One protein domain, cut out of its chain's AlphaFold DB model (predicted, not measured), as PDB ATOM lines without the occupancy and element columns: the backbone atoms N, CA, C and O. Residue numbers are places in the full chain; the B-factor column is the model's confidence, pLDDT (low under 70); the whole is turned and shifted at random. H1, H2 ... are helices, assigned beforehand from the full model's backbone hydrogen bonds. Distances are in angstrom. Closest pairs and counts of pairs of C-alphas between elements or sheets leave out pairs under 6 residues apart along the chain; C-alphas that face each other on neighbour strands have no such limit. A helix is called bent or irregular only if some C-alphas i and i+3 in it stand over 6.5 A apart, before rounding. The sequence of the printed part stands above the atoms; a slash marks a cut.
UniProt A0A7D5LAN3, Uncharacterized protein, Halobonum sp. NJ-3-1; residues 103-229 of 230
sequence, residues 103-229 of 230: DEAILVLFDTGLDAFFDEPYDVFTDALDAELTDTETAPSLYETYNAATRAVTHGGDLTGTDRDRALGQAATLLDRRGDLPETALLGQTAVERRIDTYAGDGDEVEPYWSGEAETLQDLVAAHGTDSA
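AT A GLANCE: This is residues 103 to 229 of the 230 residues of an uncharacterized protein of Halobonum sp. NJ-3-1 (UniProt A0A7D5LAN3). What shape do the atoms make? The short helix H1 sits in the middle, with H2 to H5 on one side of it and the helical hairpin of H6 and H7 on the other. On the first side H3 crosses H4, H4 and H5 form another helical hairpin, and H2 packs on H5; residues 200 to 205 of H6 stick out. What is it built of? The printed part has 127 residues with seven named helices, H1 to H7 in that order, and no named strand: the class is all helix. How large is its outline? It is compact, with a radius of gyration of the C-alphas of 14.6 A, and rounded, spanning 43 by 33 by 33 A.

HOW THE PARTS SIT: What touches the first helix? H1, residues 103 to 111, touches residues 122 to 126 of H3, residues 121 to 132, at a steep tilt of 57 degrees, opposite ways, the closest C-alphas being Ile 106 and Phe 125, 6.5 A apart. It only just touches H4, residues 142 to 155, with 3 pairs of C-alphas within 8 A, the closest those of Ala 105 and Thr 145, 6.3 A. It touches residues 187 to 192 of H6, residues 184 to 205, about perpendicular at 75 degrees, closest at the C-alphas of Val 108 and Ala 191, 5.4 A. What follows along the printed part? H2, residues 114 to 117, touches H5, residues 162 to 172, closest at the C-alphas of Leu 114 and Ala 167, 6.0 A. H3 touches H4 at a steep tilt of 64 degrees, with the C-alphas of Ala 128 and Ala 148 closest, 4.7 A. H4 and H5 are a helical hairpin at a shallow tilt of 11 degrees, with the C-alphas of Ala 149 and Ala 171 closest, 5.7 A. And the last helices? H6 and H7, residues 213 to 227, are a helical hairpin at a steep tilt of 41 degrees, with the C-alphas of Val 192 and Leu 217 closest, 6.5 A; H5 and H6 are apart. How do the backbones run? O i to N i+4 pairs are within hydrogen-bond range throughout H1, H3, H4 and H5, in 16 of 18 in H6 and 10 of 11 in H7; H2 is too short for such a pair.

IN THESE COORDINATES: Where do the helices begin and end? H1 begins at C-alpha 103, (-29.087, -41.225, -24.033), and H7 ends at C-alpha 227, (-12.890, -34.800, -27.812). Which are long? From first to last C-alpha H6 measures 29.5 A, H7 21.5 A and H4 19.5 A. Is H6 even? It has a kink of 48 degrees near residue 199 and is irregular, with C-alphas 201 and 204 9.5 A apart.

THE WHOLE: How far does it reach? The two C-alphas farthest apart, those of Gly 161 and Ala 229, are 47.2 A apart; the printed part has no cut. Which link is long? That from H5 to H6, 11 residues. Where is confidence low? The mean pLDDT of the printed part is 83.8, and residues under 70 include 176 to 180 and 225 to 229.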
ATOM      1  N   ASP A 103     -28.502 -42.298 -24.840       95.75
ATOM      2  CA  ASP A 103     -29.087 -41.225 -24.033       95.75
ATOM      3  C   ASP A 103     -28.902 -39.859 -24.705       95.75
ATOM      4  O   ASP A 103     -29.799 -39.018 -24.676       95.75
ATOM      5  N   GLU A 104     -27.770 -39.653 -25.379       96.81
ATOM      6  CA  GLU A 104     -27.548 -38.467 -26.202       96.81
ATOM      7  C   GLU A 104     -28.527 -38.380 -27.377       96.81
ATOM      8  O   GLU A 104     -29.106 -37.318 -27.609       96.81
ATOM      9  N   ALA A 105     -28.758 -39.486 -28.090       96.62
ATOM     10  CA  ALA A 105     -29.740 -39.516 -29.170       96.62
ATOM     11  C   ALA A 105     -31.149 -39.158 -28.656       96.62
ATOM     12  O   ALA A 105     -31.858 -38.373 -29.284       96.62
ATOM     13  N   ILE A 106     -31.531 -39.651 -27.471       96.81
ATOM     14  CA  ILE A 106     -32.800 -39.295 -26.816       96.81
ATOM     15  C   ILE A 106     -32.851 -37.798 -26.486       96.81
ATOM     16  O   ILE A 106     -33.853 -37.146 -26.782       96.81
ATOM     17  N   LEU A 107     -31.783 -37.217 -25.927       97.00
ATOM     18  CA  LEU A 107     -31.716 -35.771 -25.668       97.00
ATOM     19  C   LEU A 107     -31.879 -34.949 -26.947       97.00
ATOM     20  O   LEU A 107     -32.554 -33.919 -26.934       97.00
ATOM     21  N   VAL A 108     -31.299 -35.408 -28.055       97.12
ATOM     22  CA  VAL A 108     -31.467 -34.768 -29.361       97.12
ATOM     23  C   VAL A 108     -32.922 -34.848 -29.829       97.12
ATOM     24  O   VAL A 108     -33.436 -33.847 -30.323       97.12
ATOM     25  N   LEU A 109     -33.621 -35.971 -29.616       96.12
ATOM     26  CA  LEU A 109     -35.057 -36.082 -29.911       96.12
ATOM     27  C   LEU A 109     -35.889 -35.086 -29.091       96.12
ATOM     28  O   LEU A 109     -36.746 -34.412 -29.663       96.12
ATOM     29  N   PHE A 110     -35.592 -34.904 -27.801       96.38
ATOM     30  CA  PHE A 110     -36.195 -33.827 -27.005       96.38
ATOM     31  C   PHE A 110     -35.879 -32.436 -27.582       96.38
ATOM     32  O   PHE A 110     -36.770 -31.596 -27.684       96.38
ATOM     33  N   ASP A 111     -34.645 -32.189 -28.031       95.06
ATOM     34  CA  ASP A 111     -34.246 -30.889 -28.593       95.06
ATOM     35  C   ASP A 111     -34.961 -30.540 -29.912       95.06
ATOM     36  O   ASP A 111     -35.094 -29.360 -30.255       95.06
ATOM     37  N   THR A 112     -35.470 -31.537 -30.647       90.25
ATOM     38  CA  THR A 112     -36.302 -31.291 -31.841       90.25
ATOM     39  C   THR A 112     -37.678 -30.695 -31.508       90.25
ATOM     40  O   THR A 112     -38.333 -30.123 -32.387       90.25
ATOM     41  N   GLY A 113     -38.121 -30.799 -30.250       92.62
ATOM     42  CA  GLY A 113     -39.453 -30.392 -29.805       92.62
ATOM     43  C   GLY A 113     -40.554 -31.414 -30.107       92.62
ATOM     44  O   GLY A 113     -41.734 -31.052 -30.085       92.62
ATOM     45  N   LEU A 114     -40.179 -32.653 -30.448       90.31
ATOM     46  CA  LEU A 114     -41.102 -33.773 -30.662       90.31
ATOM     47  C   LEU A 114     -41.804 -34.210 -29.373       90.31
ATOM     48  O   LEU A 114     -42.901 -34.759 -29.420       90.31
ATOM     49  N   ASP A 115     -41.183 -33.962 -28.227       94.44
ATOM     50  CA  ASP A 115     -41.689 -34.301 -26.901       94.44
ATOM     51  C   ASP A 115     -43.074 -33.704 -26.630       94.44
ATOM     52  O   ASP A 115     -43.930 -34.359 -26.044       94.44
ATOM     53  N   ALA A 116     -43.339 -32.507 -27.158       93.00
ATOM     54  CA  ALA A 116     -44.611 -31.805 -27.009       93.00
ATOM     55  C   ALA A 116     -45.830 -32.553 -27.593       93.00
ATOM     56  O   ALA A 116     -46.969 -32.140 -27.359       93.00
ATOM     57  N   PHE A 117     -45.607 -33.610 -28.377       91.31
ATOM     58  CA  PHE A 117     -46.656 -34.418 -29.000       91.31
ATOM     59  C   PHE A 117     -47.013 -35.687 -28.224       91.31
ATOM     60  O   PHE A 117     -47.961 -36.374 -28.614       91.31
ATOM     61  N   PHE A 118     -46.290 -36.001 -27.150       93.56
ATOM     62  CA  PHE A 118     -46.451 -37.245 -26.404       93.56
ATOM     63  C   PHE A 118     -46.665 -36.969 -24.916       93.56
ATOM     64  O   PHE A 118     -46.087 -36.043 -24.355       93.56
ATOM     65  N   ASP A 119     -47.484 -37.798 -24.269       90.94
ATOM     66  CA  ASP A 119     -47.702 -37.715 -22.820       90.94
ATOM     67  C   ASP A 119     -46.489 -38.255 -22.037       90.94
ATOM     68  O   ASP A 119     -46.104 -37.692 -21.014       90.94
ATOM     69  N   GLU A 120     -45.864 -39.327 -22.539       92.31
ATOM     70  CA  GLU A 120     -44.686 -39.992 -21.956       92.31
ATOM     71  C   GLU A 120     -43.545 -40.039 -22.999       92.31
ATOM     72  O   GLU A 120     -43.209 -41.104 -23.523       92.31
ATOM     73  N   PRO A 121     -42.959 -38.881 -23.371       94.25
ATOM     74  CA  PRO A 121     -42.047 -38.780 -24.514       94.25
ATOM     75  C   PRO A 121     -40.778 -39.621 -24.357       94.25
ATOM     76  O   PRO A 121     -40.303 -40.191 -25.334       94.25
ATOM     77  N   TYR A 122     -40.247 -39.741 -23.136       95.06
ATOM     78  CA  TYR A 122     -39.049 -40.541 -22.885       95.06
ATOM     79  C   TYR A 122     -39.261 -42.018 -23.231       95.06
ATOM     80  O   TYR A 122     -38.443 -42.598 -23.945       95.06
ATOM     81  N   ASP A 123     -40.370 -42.607 -22.779       94.81
ATOM     82  CA  ASP A 123     -40.683 -44.016 -23.034       94.81
ATOM     83  C   ASP A 123     -40.952 -44.245 -24.526       94.81
ATOM     84  O   ASP A 123     -40.418 -45.179 -25.120       94.81
ATOM     85  N   VAL A 124     -41.677 -43.323 -25.173       94.81
ATOM     86  CA  VAL A 124     -41.937 -43.371 -26.620       94.81
ATOM     87  C   VAL A 124     -40.641 -43.332 -27.437       94.81
ATOM     88  O   VAL A 124     -40.473 -44.130 -28.361       94.81
ATOM     89  N   PHE A 125     -39.716 -42.422 -27.123       95.62
ATOM     90  CA  PHE A 125     -38.437 -42.323 -27.832       95.62
ATOM     91  C   PHE A 125     -37.531 -43.519 -27.561       95.62
ATOM     92  O   PHE A 125     -36.867 -44.008 -28.475       95.62
ATOM     93  N   THR A 126     -37.538 -44.014 -26.325       94.56
ATOM     94  CA  THR A 126     -36.802 -45.208 -25.906       94.56
ATOM     95  C   THR A 126     -37.268 -46.418 -26.713       94.56
ATOM     96  O   THR A 126     -36.446 -47.023 -27.405       94.56
ATOM     97  N   ASP A 127     -38.568 -46.708 -26.719       91.62
ATOM     98  CA  ASP A 127     -39.155 -47.826 -27.464       91.62
ATOM     99  C   ASP A 127     -38.934 -47.695 -28.978       91.62
ATOM    100  O   ASP A 127     -38.704 -48.688 -29.674       91.62
ATOM    101  N   ALA A 128     -39.005 -46.471 -29.506       89.25
ATOM    102  CA  ALA A 128     -38.798 -46.233 -30.925       89.25
ATOM    103  C   ALA A 128     -37.342 -46.469 -31.350       89.25
ATOM    104  O   ALA A 128     -37.124 -47.093 -32.385       89.25
ATOM    105  N   LEU A 129     -36.365 -46.024 -30.551       91.00
ATOM    106  CA  LEU A 129     -34.945 -46.298 -30.790       91.00
ATOM    107  C   LEU A 129     -34.636 -47.793 -30.687       91.00
ATOM    108  O   LEU A 129     -33.972 -48.331 -31.565       91.00
ATOM    109  N   ASP A 130     -35.160 -48.484 -29.670       90.06
ATOM    110  CA  ASP A 130     -34.948 -49.931 -29.511       90.06
ATOM    111  C   ASP A 130     -35.473 -50.747 -30.690       90.06
ATOM    112  O   ASP A 130     -34.948 -51.814 -30.993       90.06
ATOM    113  N   ALA A 131     -36.525 -50.269 -31.350       84.44
ATOM    114  CA  ALA A 131     -37.084 -50.953 -32.503       84.44
ATOM    115  C   ALA A 131     -36.249 -50.787 -33.783       84.44
ATOM    116  O   ALA A 131     -36.402 -51.603 -34.693       84.44
ATOM    117  N   GLU A 132     -35.418 -49.744 -33.869       81.25
ATOM    118  CA  GLU A 132     -34.567 -49.481 -35.036       81.25
ATOM    119  C   GLU A 132     -33.132 -49.994 -34.845       81.25
ATOM    120  O   GLU A 132     -32.474 -50.320 -35.829       81.25
ATOM    121  N   LEU A 133     -32.661 -50.118 -33.602       82.12
ATOM    122  CA  LEU A 133     -31.334 -50.647 -33.289       82.12
ATOM    123  C   LEU A 133     -31.312 -52.177 -33.297       82.12
ATOM    124  O   LEU A 133     -32.253 -52.855 -32.880       82.12
ATOM    125  N   THR A 134     -30.181 -52.745 -33.705       74.56
ATOM    126  CA  THR A 134     -29.901 -54.165 -33.488       74.56
ATOM    127  C   THR A 134     -29.397 -54.413 -32.063       74.56
ATOM    128  O   THR A 134     -28.757 -53.559 -31.455       74.56
ATOM    129  N   ASP A 135     -29.582 -55.636 -31.544       66.44
ATOM    130  CA  ASP A 135     -29.113 -56.047 -30.201       66.44
ATOM    131  C   ASP A 135     -27.594 -55.847 -29.963       66.44
ATOM    132  O   ASP A 135     -27.101 -56.001 -28.842       66.44
ATOM    133  N   THR A 136     -26.821 -55.587 -31.022       65.12
ATOM    134  CA  THR A 136     -25.365 -55.404 -30.981       65.12
ATOM    135  C   THR A 136     -24.907 -53.949 -31.003       65.12
ATOM    136  O   THR A 136     -23.728 -53.700 -30.745       65.12
ATOM    137  N   GLU A 137     -25.795 -53.005 -31.304       74.69
ATOM    138  CA  GLU A 137     -25.458 -51.590 -31.452       74.69
ATOM    139  C   GLU A 137     -25.566 -50.850 -30.118       74.69
ATOM    140  O   GLU A 137     -26.534 -50.983 -29.374       74.69
ATOM    141  N   THR A 138     -24.528 -50.078 -29.789       75.75
ATOM    142  CA  THR A 138     -24.441 -49.342 -28.516       75.75
ATOM    143  C   THR A 138     -24.663 -47.839 -28.664       75.75
ATOM    144  O   THR A 138     -24.922 -47.161 -27.669       75.75
ATOM    145  N   ALA A 139     -24.537 -47.316 -29.882       90.31
ATOM    146  CA  ALA A 139     -24.618 -45.900 -30.202       90.31
ATOM    147  C   ALA A 139     -25.477 -45.727 -31.461       90.31
ATOM    148  O   ALA A 139     -25.096 -46.257 -32.501       90.31
ATOM    149  N   PRO A 140     -26.624 -45.029 -31.376       92.50
ATOM    150  CA  PRO A 140     -27.449 -44.774 -32.547       92.50
ATOM    151  C   PRO A 140     -26.758 -43.817 -33.515       92.50
ATOM    152  O   PRO A 140     -26.150 -42.824 -33.101       92.50
ATOM    153  N   SER A 141     -26.923 -44.070 -34.804       91.56
ATOM    154  CA  SER A 141     -26.593 -43.137 -35.867       91.56
ATOM    155  C   SER A 141     -27.640 -42.033 -36.003       91.56
ATOM    156  O   SER A 141     -28.757 -42.102 -35.471       91.56
ATOM    157  N   LEU A 142     -27.293 -40.988 -36.752       87.56
ATOM    158  CA  LEU A 142     -28.231 -39.939 -37.138       87.56
ATOM    159  C   LEU A 142     -29.400 -40.518 -37.947       87.56
ATOM    160  O   LEU A 142     -30.538 -40.082 -37.775       87.56
ATOM    161  N   TYR A 143     -29.124 -41.528 -38.776       83.31
ATOM    162  CA  TYR A 143     -30.134 -42.249 -39.546       83.31
ATOM    163  C   TYR A 143     -31.083 -43.054 -38.648       83.31
ATOM    164  O   TYR A 143     -32.299 -42.896 -38.749       83.31
ATOM    165  N   GLU A 144     -30.560 -43.857 -37.714       87.06
ATOM    166  CA  GLU A 144     -31.404 -44.604 -36.767       87.06
ATOM    167  C   GLU A 144     -32.218 -43.669 -35.872       87.06
ATOM    168  O   GLU A 144     -33.395 -43.918 -35.625       87.06
ATOM    169  N   THR A 145     -31.628 -42.559 -35.426       91.31
ATOM    170  CA  THR A 145     -32.321 -41.571 -34.587       91.31
ATOM    171  C   THR A 145     -33.456 -40.890 -35.350       91.31
ATOM    172  O   THR A 145     -34.544 -40.693 -34.809       91.31
ATOM    173  N   TYR A 146     -33.245 -40.581 -36.628       84.75
ATOM    174  CA  TYR A 146     -34.298 -40.091 -37.509       84.75
ATOM    175  C   TYR A 146     -35.417 -41.127 -37.720       84.75
ATOM    176  O   TYR A 146     -36.605 -40.803 -37.615       84.75
ATOM    177  N   ASN A 147     -35.059 -42.387 -37.966       79.19
ATOM    178  CA  ASN A 147     -36.033 -43.467 -38.115       79.19
ATOM    179  C   ASN A 147     -36.827 -43.695 -36.824       79.19
ATOM    180  O   ASN A 147     -38.047 -43.846 -36.869       79.19
ATOM    181  N   ALA A 148     -36.180 -43.607 -35.665       87.12
ATOM    182  CA  ALA A 148     -36.853 -43.658 -34.376       87.12
ATOM    183  C   ALA A 148     -37.822 -42.479 -34.196       87.12
ATOM    184  O   ALA A 148     -38.955 -42.676 -33.759       87.12
ATOM    185  N   ALA A 149     -37.437 -41.266 -34.600       85.19
ATOM    186  CA  ALA A 149     -38.309 -40.093 -34.552       85.19
ATOM    187  C   ALA A 149     -39.575 -40.282 -35.406       85.19
ATOM    188  O   ALA A 149     -40.699 -40.080 -34.939       85.19
ATOM    189  N   THR A 150     -39.418 -40.721 -36.657       80.62
ATOM    190  CA  THR A 150     -40.557 -40.969 -37.557       80.62
ATOM    191  C   THR A 150     -41.417 -42.138 -37.075       80.62
ATOM    192  O   THR A 150     -42.651 -42.075 -37.142       80.62
ATOM    193  N   ARG A 151     -40.807 -43.180 -36.502       82.12
ATOM    194  CA  ARG A 151     -41.517 -44.283 -35.854       82.12
ATOM    195  C   ARG A 151     -42.334 -43.808 -34.657       82.12
ATOM    196  O   ARG A 151     -43.518 -44.132 -34.587       82.12
ATOM    197  N   ALA A 152     -41.757 -43.012 -33.759       86.06
ATOM    198  CA  ALA A 152     -42.458 -42.429 -32.615       86.06
ATOM    199  C   ALA A 152     -43.699 -41.644 -33.066       86.06
ATOM    200  O   ALA A 152     -44.792 -41.838 -32.540       86.06
ATOM    201  N   VAL A 153     -43.576 -40.842 -34.123       79.44
ATOM    202  CA  VAL A 153     -44.696 -40.060 -34.669       79.44
ATOM    203  C   VAL A 153     -45.785 -40.931 -35.302       79.44
ATOM    204  O   VAL A 153     -46.962 -40.575 -35.279       79.44
ATOM    205  N   THR A 154     -45.416 -42.068 -35.886       77.56
ATOM    206  CA  THR A 154     -46.353 -42.931 -36.621       77.56
ATOM    207  C   THR A 154     -46.951 -44.065 -35.792       77.56
ATOM    208  O   THR A 154     -48.022 -44.556 -36.145       77.56
ATOM    209  N   HIS A 155     -46.282 -44.470 -34.710       77.56
ATOM    210  CA  HIS A 155     -46.636 -45.633 -33.890       77.56
ATOM    211  C   HIS A 155     -46.666 -45.344 -32.385       77.56
ATOM    212  O   HIS A 155     -47.310 -46.086 -31.648       77.56
ATOM    213  N   GLY A 156     -45.967 -44.305 -31.923       67.12
ATOM    214  CA  GLY A 156     -45.836 -43.958 -30.506       67.12
ATOM    215  C   GLY A 156     -47.004 -43.149 -29.938       67.12
ATOM    216  O   GLY A 156     -47.093 -42.984 -28.728       67.12
ATOM    217  N   GLY A 157     -47.927 -42.666 -30.775       68.31
ATOM    218  CA  GLY A 157     -49.108 -41.935 -30.317       68.31
ATOM    219  C   GLY A 157     -50.239 -41.894 -31.341       68.31
ATOM    220  O   GLY A 157     -50.076 -42.278 -32.497       68.31
ATOM    221  N   ASP A 158     -51.391 -41.366 -30.926       78.00
ATOM    222  CA  ASP A 158     -52.589 -41.211 -31.767       78.00
ATOM    223  C   ASP A 158     -52.531 -39.949 -32.661       78.00
ATOM    224  O   ASP A 158     -53.551 -39.319 -32.966       78.00
ATOM    225  N   LEU A 159     -51.327 -39.542 -33.082       75.25
ATOM    226  CA  LEU A 159     -51.125 -38.343 -33.893       75.25
ATOM    227  C   LEU A 159     -51.767 -38.516 -35.271       75.25
ATOM    228  O   LEU A 159     -51.478 -39.447 -36.026       75.25
ATOM    229  N   THR A 160     -52.637 -37.575 -35.638       75.75
ATOM    230  CA  THR A 160     -53.336 -37.595 -36.926       75.75
ATOM    231  C   THR A 160     -53.381 -36.213 -37.566       75.75
ATOM    232  O   THR A 160     -53.316 -35.183 -36.895       75.75
ATOM    233  N   GLY A 161     -53.497 -36.188 -38.897       72.00
ATOM    234  CA  GLY A 161     -53.604 -34.951 -39.667       72.00
ATOM    235  C   GLY A 161     -52.445 -33.989 -39.401       72.00
ATOM    236  O   GLY A 161     -51.286 -34.383 -39.404       72.00
ATOM    237  N   THR A 162     -52.774 -32.724 -39.138       72.31
ATOM    238  CA  THR A 162     -51.799 -31.630 -39.031       72.31
ATOM    239  C   THR A 162     -50.765 -31.808 -37.918       72.31
ATOM    240  O   THR A 162     -49.649 -31.315 -38.059       72.31
ATOM    241  N   ASP A 163     -51.101 -32.485 -36.820       76.12
ATOM    242  CA  ASP A 163     -50.140 -32.683 -35.729       76.12
ATOM    243  C   ASP A 163     -49.094 -33.738 -36.093       76.12
ATOM    244  O   ASP A 163     -47.910 -33.526 -35.841       76.12
ATOM    245  N   ARG A 164     -49.504 -34.801 -36.801       76.56
ATOM    246  CA  ARG A 164     -48.573 -35.770 -37.393       76.56
ATOM    247  C   ARG A 164     -47.652 -35.096 -38.410       76.56
ATOM    248  O   ARG A 164     -46.447 -35.308 -38.360       76.56
ATOM    249  N   ASP A 165     -48.205 -34.257 -39.285       69.12
ATOM    250  CA  ASP A 165     -47.425 -33.539 -40.300       69.12
ATOM    251  C   ASP A 165     -46.372 -32.618 -39.652       69.12
ATOM    252  O   ASP A 165     -45.210 -32.607 -40.055       69.12
ATOM    253  N   ARG A 166     -46.751 -31.884 -38.594       72.88
ATOM    254  CA  ARG A 166     -45.824 -31.007 -37.861       72.88
ATOM    255  C   ARG A 166     -44.707 -31.794 -37.179       72.88
ATOM    256  O   ARG A 166     -43.556 -31.370 -37.241       72.88
ATOM    257  N   ALA A 167     -45.044 -32.912 -36.544       75.50
ATOM    258  CA  ALA A 167     -44.068 -33.752 -35.864       75.50
ATOM    259  C   ALA A 167     -43.086 -34.394 -36.865       75.50
ATOM    260  O   ALA A 167     -41.878 -34.363 -36.651       75.50
ATOM    261  N   LEU A 168     -43.560 -34.867 -38.027       75.19
ATOM    262  CA  LEU A 168     -42.672 -35.335 -39.103       75.19
ATOM    263  C   LEU A 168     -41.743 -34.221 -39.615       75.19
ATOM    264  O   LEU A 168     -40.560 -34.466 -39.839       75.19
ATOM    265  N   GLY A 169     -42.245 -32.987 -39.728       66.88
ATOM    266  CA  GLY A 169     -41.421 -31.827 -40.071       66.88
ATOM    267  C   GLY A 169     -40.317 -31.536 -39.046       66.88
ATOM    268  O   GLY A 169     -39.206 -31.179 -39.428       66.88
ATOM    269  N   GLN A 170     -40.578 -31.727 -37.748       80.19
ATOM    270  CA  GLN A 170     -39.538 -31.619 -36.714       80.19
ATOM    271  C   GLN A 170     -38.505 -32.743 -36.825       80.19
ATOM    272  O   GLN A 170     -37.307 -32.465 -36.760       80.19
ATOM    273  N   ALA A 171     -38.948 -33.982 -37.056       78.25
ATOM    274  CA  ALA A 171     -38.053 -35.119 -37.263       78.25
ATOM    275  C   ALA A 171     -37.110 -34.896 -38.461       78.25
ATOM    276  O   ALA A 171     -35.915 -35.161 -38.356       78.25
ATOM    277  N   ALA A 172     -37.608 -34.321 -39.563       74.25
ATOM    278  CA  ALA A 172     -36.811 -34.001 -40.754       74.25
ATOM    279  C   ALA A 172     -35.608 -33.085 -40.466       74.25
ATOM    280  O   ALA A 172     -34.587 -33.178 -41.143       74.25
ATOM    281  N   THR A 173     -35.665 -32.259 -39.416       77.69
ATOM    282  CA  THR A 173     -34.544 -31.377 -39.047       77.69
ATOM    283  C   THR A 173     -33.288 -32.122 -38.579       77.69
ATOM    284  O   THR A 173     -32.209 -31.525 -38.541       77.69
ATOM    285  N   LEU A 174     -33.411 -33.415 -38.249       78.19
ATOM    286  CA  LEU A 174     -32.279 -34.296 -37.951       78.19
ATOM    287  C   LEU A 174     -31.443 -34.587 -39.198       78.19
ATOM    288  O   LEU A 174     -30.226 -34.669 -39.099       78.19
ATOM    289  N   LEU A 175     -32.078 -34.711 -40.365       73.69
ATOM    290  CA  LEU A 175     -31.386 -34.978 -41.627       73.69
ATOM    291  C   LEU A 175     -31.139 -33.713 -42.440       73.69
ATOM    292  O   LEU A 175     -30.227 -33.697 -43.265       73.69
ATOM    293  N   ASP A 176     -31.894 -32.641 -42.195       68.06
ATOM    294  CA  ASP A 176     -31.760 -31.388 -42.928       68.06
ATOM    295  C   ASP A 176     -31.772 -30.156 -42.018       68.06
ATOM    296  O   ASP A 176     -32.814 -29.661 -41.577       68.06
ATOM    297  N   ARG A 177     -30.578 -29.592 -41.790       64.88
ATOM    298  CA  ARG A 177     -30.416 -28.336 -41.058       64.88
ATOM    299  C   ARG A 177     -29.912 -27.241 -41.991       64.88
ATOM    300  O   ARG A 177     -28.740 -26.880 -41.976       64.88
ATOM    301  N   ARG A 178     -30.851 -26.629 -42.724       59.47
ATOM    302  CA  ARG A 178     -30.621 -25.542 -43.705       59.47
ATOM    303  C   ARG A 178     -29.901 -25.995 -44.986       59.47
ATOM    304  O   ARG A 178     -29.126 -25.221 -45.544       59.47
ATOM    305  N   GLY A 179     -30.186 -27.201 -45.459       54.72
ATOM    306  CA  GLY A 179     -29.646 -27.782 -46.688       54.72
ATOM    307  C   GLY A 179     -28.518 -28.786 -46.452       54.72
ATOM    308  O   GLY A 179     -28.240 -29.590 -47.342       54.72
ATOM    309  N   ASP A 180     -27.917 -28.788 -45.260       63.53
ATOM    310  CA  ASP A 180     -26.773 -29.628 -44.912       63.53
ATOM    311  C   ASP A 180     -27.156 -30.726 -43.912       63.53
ATOM    312  O   ASP A 180     -28.001 -30.526 -43.029       63.53
ATOM    313  N   LEU A 181     -26.482 -31.873 -44.030       71.50
ATOM    314  CA  LEU A 181     -26.553 -32.947 -43.046       71.50
ATOM    315  C   LEU A 181     -25.783 -32.517 -41.783       71.50
ATOM    316  O   LEU A 181     -24.594 -32.191 -41.876       71.50
ATOM    317  N   PRO A 182     -26.423 -32.474 -40.604       81.12
ATOM    318  CA  PRO A 182     -25.760 -32.015 -39.392       81.12
ATOM    319  C   PRO A 182     -24.715 -33.014 -38.869       81.12
ATOM    320  O   PRO A 182     -24.771 -34.219 -39.109       81.12
ATOM    321  N   GLU A 183     -23.733 -32.499 -38.131       89.81
ATOM    322  CA  GLU A 183     -22.755 -33.313 -37.398       89.81
ATOM    323  C   GLU A 183     -23.362 -33.784 -36.069       89.81
ATOM    324  O   GLU A 183     -23.834 -32.955 -35.282       89.81
ATOM    325  N   THR A 184     -23.314 -35.090 -35.787       92.19
ATOM    326  CA  THR A 184     -23.881 -35.672 -34.556       92.19
ATOM    327  C   THR A 184     -23.216 -35.136 -33.301       92.19
ATOM    328  O   THR A 184     -23.921 -34.781 -32.365       92.19
ATOM    329  N   ALA A 185     -21.893 -34.953 -33.312       90.88
ATOM    330  CA  ALA A 185     -21.162 -34.373 -32.185       90.88
ATOM    331  C   ALA A 185     -21.689 -32.977 -31.806       90.88
ATOM    332  O   ALA A 185     -21.923 -32.693 -30.635       90.88
ATOM    333  N   LEU A 186     -21.952 -32.116 -32.798       90.94
ATOM    334  CA  LEU A 186     -22.499 -30.779 -32.549       90.94
ATOM    335  C   LEU A 186     -23.959 -30.833 -32.088       90.94
ATOM    336  O   LEU A 186     -24.352 -30.038 -31.232       90.94
ATOM    337  N   LEU A 187     -24.768 -31.731 -32.659       92.62
ATOM    338  CA  LEU A 187     -26.156 -31.930 -32.238       92.62
ATOM    339  C   LEU A 187     -26.237 -32.408 -30.788       92.62
ATOM    340  O   LEU A 187     -26.915 -31.770 -29.983       92.62
ATOM    341  N   GLY A 188     -25.507 -33.475 -30.470       94.56
ATOM    342  CA  GLY A 188     -25.427 -34.068 -29.142       94.56
ATOM    343  C   GLY A 188     -24.926 -33.071 -28.107       94.56
ATOM    344  O   GLY A 188     -25.622 -32.799 -27.129       94.56
ATOM    345  N   GLN A 189     -23.794 -32.412 -28.382       94.62
ATOM    346  CA  GLN A 189     -23.254 -31.372 -27.506       94.62
ATOM    347  C   GLN A 189     -24.278 -30.259 -27.254       94.62
ATOM    348  O   GLN A 189     -24.501 -29.877 -26.109       94.62
ATOM    349  N   THR A 190     -24.933 -29.755 -28.306       94.31
ATOM    350  CA  THR A 190     -25.924 -28.676 -28.168       94.31
ATOM    351  C   THR A 190     -27.118 -29.112 -27.317       94.31
ATOM    352  O   THR A 190     -27.593 -28.330 -26.492       94.31
ATOM    353  N   ALA A 191     -27.617 -30.338 -27.508       95.69
ATOM    354  CA  ALA A 191     -28.740 -30.870 -26.740       95.69
ATOM    355  C   ALA A 191     -28.379 -31.019 -25.251       95.69
ATOM    356  O   ALA A 191     -29.132 -30.581 -24.378       95.69
ATOM    357  N   VAL A 192     -27.186 -31.550 -24.964       96.06
ATOM    358  CA  VAL A 192     -26.642 -31.678 -23.604       96.06
ATOM    359  C   VAL A 192     -26.473 -30.305 -22.947       96.06
ATOM    360  O   VAL A 192     -26.952 -30.096 -21.833       96.06
ATOM    361  N   GLU A 193     -25.850 -29.346 -23.639       94.00
ATOM    362  CA  GLU A 193     -25.635 -27.982 -23.136       94.00
ATOM    363  C   GLU A 193     -26.959 -27.281 -22.809       94.00
ATOM    364  O   GLU A 193     -27.118 -26.754 -21.708       94.00
ATOM    365  N   ARG A 194     -27.951 -27.342 -23.708       92.81
ATOM    366  CA  ARG A 194     -29.284 -26.760 -23.461       92.81
ATOM    367  C   ARG A 194     -29.972 -27.378 -22.256       92.81
ATOM    368  O   ARG A 194     -30.612 -26.669 -21.469       92.81
ATOM    369  N   ARG A 195     -29.861 -28.697 -22.095       94.12
ATOM    370  CA  ARG A 195     -30.482 -29.372 -20.960       94.12
ATOM    371  C   ARG A 195     -29.800 -28.995 -19.647       94.12
ATOM    372  O   ARG A 195     -30.484 -28.732 -18.662       94.12
ATOM    373  N   ILE A 196     -28.478 -28.863 -19.639       91.69
ATOM    374  CA  ILE A 196     -27.725 -28.376 -18.474       91.69
ATOM    375  C   ILE A 196     -28.082 -26.933 -18.134       91.69
ATOM    376  O   ILE A 196     -28.274 -26.617 -16.958       91.69
ATOM    377  N   ASP A 197     -28.219 -26.069 -19.136       90.19
ATOM    378  CA  ASP A 197     -28.645 -24.687 -18.930       90.19
ATOM    379  C   ASP A 197     -30.037 -24.617 -18.286       90.19
ATOM    380  O   ASP A 197     -30.279 -23.750 -17.446       90.19
ATOM    381  N   THR A 198     -30.924 -25.569 -18.599       89.88
ATOM    382  CA  THR A 198     -32.234 -25.703 -17.937       89.88
ATOM    383  C   THR A 198     -32.063 -25.990 -16.442       89.88
ATOM    384  O   THR A 198     -32.611 -25.269 -15.610       89.88
ATOM    385  N   TYR A 199     -31.219 -26.963 -16.078       86.88
ATOM    386  CA  TYR A 199     -30.873 -27.241 -14.675       86.88
ATOM    387  C   TYR A 199     -30.223 -26.047 -13.965       86.88
ATOM    388  O   TYR A 199     -30.479 -25.811 -12.785       86.88
ATOM    389  N   ALA A 200     -29.384 -25.278 -14.660       85.19
ATOM    390  CA  ALA A 200     -28.730 -24.105 -14.087       85.19
ATOM    391  C   ALA A 200     -29.688 -22.913 -13.903       85.19
ATOM    392  O   ALA A 200     -29.513 -22.130 -12.965       85.19
ATOM    393  N   GLY A 201     -30.666 -22.760 -14.800       81.75
ATOM    394  CA  GLY A 201     -31.639 -21.670 -14.798       81.75
ATOM    395  C   GLY A 201     -32.775 -21.874 -13.798       81.75
ATOM    396  O   GLY A 201     -33.051 -20.976 -13.001       81.75
ATOM    397  N   ASP A 202     -33.385 -23.058 -13.818       79.38
ATOM    398  CA  ASP A 202     -34.599 -23.366 -13.054       79.38
ATOM    399  C   ASP A 202     -34.305 -24.163 -11.762       79.38
ATOM    400  O   ASP A 202     -35.161 -24.294 -10.885       79.38
ATOM    401  N   GLY A 203     -33.060 -24.624 -11.575       67.31
ATOM    402  CA  GLY A 203     -32.565 -25.180 -10.313       67.31
ATOM    403  C   GLY A 203     -33.319 -26.431  -9.845       67.31
ATOM    404  O   GLY A 203     -33.497 -27.382 -10.600       67.31
ATOM    405  N   ASP A 204     -33.751 -26.435  -8.577       66.50
ATOM    406  CA  ASP A 204     -34.421 -27.574  -7.922       66.50
ATOM    407  C   ASP A 204     -35.847 -27.854  -8.455       66.50
ATOM    408  O   ASP A 204     -36.479 -28.824  -8.034       66.50
ATOM    409  N   GLU A 205     -36.379 -27.005  -9.343       79.56
ATOM    410  CA  GLU A 205     -37.720 -27.152  -9.929       79.56
ATOM    411  C   GLU A 205     -37.714 -27.927 -11.259       79.56
ATOM    412  O   GLU A 205     -38.782 -28.229 -11.792       79.56
ATOM    413  N   VAL A 206     -36.536 -28.286 -11.785       85.94
ATOM    414  CA  VAL A 206     -36.427 -29.065 -13.025       85.94
ATOM    415  C   VAL A 206     -36.815 -30.516 -12.775       85.94
ATOM    416  O   VAL A 206     -36.119 -31.261 -12.081       85.94
ATOM    417  N   GLU A 207     -37.914 -30.934 -13.394       89.94
ATOM    418  CA  GLU A 207     -38.292 -32.338 -13.452       89.94
ATOM    419  C   GLU A 207     -37.382 -33.073 -14.456       89.94
ATOM    420  O   GLU A 207     -37.265 -32.649 -15.616       89.94
ATOM    421  N   PRO A 208     -36.685 -34.140 -14.023       92.56
ATOM    422  CA  PRO A 208     -35.881 -34.932 -14.933       92.56
ATOM    423  C   PRO A 208     -36.784 -35.677 -15.921       92.56
ATOM    424  O   PRO A 208     -37.831 -36.194 -15.540       92.56
ATOM    425  N   TYR A 209     -36.354 -35.777 -17.175       93.56
ATOM    426  CA  TYR A 209     -37.027 -36.560 -18.207       93.56
ATOM    427  C   TYR A 209     -37.045 -38.053 -17.854       93.56
ATOM    428  O   TYR A 209     -38.012 -38.745 -18.156       93.56
ATOM    429  N   TRP A 210     -35.997 -38.544 -17.184       95.19
ATOM    430  CA  TRP A 210     -35.917 -39.916 -16.683       95.19
ATOM    431  C   TRP A 210     -35.085 -40.024 -15.404       95.19
ATOM    432  O   TRP A 210     -34.325 -39.133 -15.014       95.19
ATOM    433  N   SER A 211     -35.196 -41.170 -14.733       93.69
ATOM    434  CA  SER A 211     -34.406 -41.455 -13.535       93.69
ATOM    435  C   SER A 211     -32.917 -41.576 -13.865       93.69
ATOM    436  O   SER A 211     -32.515 -42.505 -14.557       93.69
ATOM    437  N   GLY A 212     -32.092 -40.706 -13.280       92.81
ATOM    438  CA  GLY A 212     -30.634 -40.717 -13.467       92.81
ATOM    439  C   GLY A 212     -30.120 -39.712 -14.499       92.81
ATOM    440  O   GLY A 212     -28.911 -39.595 -14.656       92.81
ATOM    441  N   GLU A 213     -31.003 -38.927 -15.124       95.25
ATOM    442  CA  GLU A 213     -30.637 -37.941 -16.149       95.25
ATOM    443  C   GLU A 213     -29.458 -37.037 -15.743       95.25
ATOM    444  O   GLU A 213     -28.529 -36.835 -16.516       95.25
ATOM    445  N   ALA A 214     -29.455 -36.511 -14.515       92.00
ATOM    446  CA  ALA A 214     -28.403 -35.600 -14.062       92.00
ATOM    447  C   ALA A 214     -27.005 -36.248 -13.975       92.00
ATOM    448  O   ALA A 214     -26.002 -35.539 -14.075       92.00
ATOM    449  N   GLU A 215     -26.925 -37.565 -13.761       93.62
ATOM    450  CA  GLU A 215     -25.668 -38.325 -13.808       93.62
ATOM    451  C   GLU A 215     -25.252 -38.542 -15.266       93.62
ATOM    452  O   GLU A 215     -24.134 -38.190 -15.639       93.62
ATOM    453  N   THR A 216     -26.191 -38.965 -16.118       95.25
ATOM    454  CA  THR A 216     -25.979 -39.111 -17.565       95.25
ATOM    455  C   THR A 216     -25.466 -37.820 -18.214       95.25
ATOM    456  O   THR A 216     -24.525 -37.855 -19.002       95.25
ATOM    457  N   LEU A 217     -26.027 -36.658 -17.863       94.62
ATOM    458  CA  LEU A 217     -25.577 -35.364 -18.390       94.62
ATOM    459  C   LEU A 217     -24.127 -35.046 -17.998       94.62
ATOM    460  O   LEU A 217     -23.393 -34.466 -18.797       94.62
ATOM    461  N   GLN A 218     -23.691 -35.431 -16.795       92.31
ATOM    462  CA  GLN A 218     -22.297 -35.242 -16.375       92.31
ATOM    463  C   GLN A 218     -21.348 -36.118 -17.193       92.31
ATOM    464  O   GLN A 218     -20.298 -35.636 -17.628       92.31
ATOM    465  N   ASP A 219     -21.736 -37.369 -17.439       94.31
ATOM    466  CA  ASP A 219     -20.961 -38.301 -18.258       94.31
ATOM    467  C   ASP A 219     -20.866 -37.824 -19.715       94.31
ATOM    468  O   ASP A 219     -19.783 -37.847 -20.306       94.31
ATOM    469  N   LEU A 220     -21.963 -37.309 -20.277       94.62
ATOM    470  CA  LEU A 220     -21.997 -36.765 -21.637       94.62
ATOM    471  C   LEU A 220     -21.152 -35.493 -21.784       94.62
ATOM    472  O   LEU A 220     -20.393 -35.368 -22.744       94.62
ATOM    473  N   VAL A 221     -21.195 -34.571 -20.817       93.00
ATOM    474  CA  VAL A 221     -20.288 -33.404 -20.811       93.00
ATOM    475  C   VAL A 221     -18.833 -33.836 -20.765       93.00
ATOM    476  O   VAL A 221     -17.996 -33.254 -21.455       93.00
ATOM    477  N   ALA A 222     -18.514 -34.840 -19.945       90.69
ATOM    478  CA  ALA A 222     -17.163 -35.369 -19.880       90.69
ATOM    479  C   ALA A 222     -16.746 -35.952 -21.237       90.69
ATOM    480  O   ALA A 222     -15.663 -35.618 -21.715       90.69
ATOM    481  N   ALA A 223     -17.610 -36.736 -21.891       90.38
ATOM    482  CA  ALA A 223     -17.353 -37.290 -23.219       90.38
ATOM    483  C   ALA A 223     -17.017 -36.191 -24.249       90.38
ATOM    484  O   ALA A 223     -15.922 -36.214 -24.816       90.38
ATOM    485  N   HIS A 224     -17.855 -35.153 -24.376       86.69
ATOM    486  CA  HIS A 224     -17.609 -34.014 -25.283       86.69
ATOM    487  C   HIS A 224     -16.370 -33.188 -24.919       86.69
ATOM    488  O   HIS A 224     -15.632 -32.714 -25.788       86.69
ATOM    489  N   GLY A 225     -16.103 -33.029 -23.622       67.81
ATOM    490  CA  GLY A 225     -14.929 -32.319 -23.118       67.81
ATOM    491  C   GLY A 225     -13.606 -33.038 -23.393       67.81
ATOM    492  O   GLY A 225     -12.553 -32.393 -23.391       67.81
ATOM    493  N   THR A 226     -13.639 -34.349 -23.652       55.56
ATOM    494  CA  THR A 226     -12.442 -35.137 -23.982       55.56
ATOM    495  C   THR A 226     -12.096 -35.075 -25.474       55.56
ATOM    496  O   THR A 226     -10.913 -35.132 -25.810       55.56
ATOM    497  N   ASP A 227     -13.085 -34.876 -26.353       47.94
ATOM    498  CA  ASP A 227     -12.890 -34.800 -27.812       47.94
ATOM    499  C   ASP A 227     -12.338 -33.449 -28.298       47.94
ATOM    500  O   ASP A 227     -11.680 -33.373 -29.331       47.94
ATOM    501  N   SER A 228     -12.487 -32.374 -27.518       36.19
ATOM    502  CA  SER A 228     -11.880 -31.064 -27.833       36.19
ATOM    503  C   SER A 228     -10.359 -30.987 -27.579       36.19
ATOM    504  O   SER A 228      -9.767 -29.910 -27.712       36.19
ATOM    505  N   ALA A 229      -9.712 -32.091 -27.180       31.58
ATOM    506  CA  ALA A 229      -8.302 -32.135 -26.775       31.58
ATOM    507  C   ALA A 229      -7.385 -33.025 -27.648       31.58
ATOM    508  O   ALA A 229      -6.238 -33.263 -27.249       31.58
TER     509      ALA A 229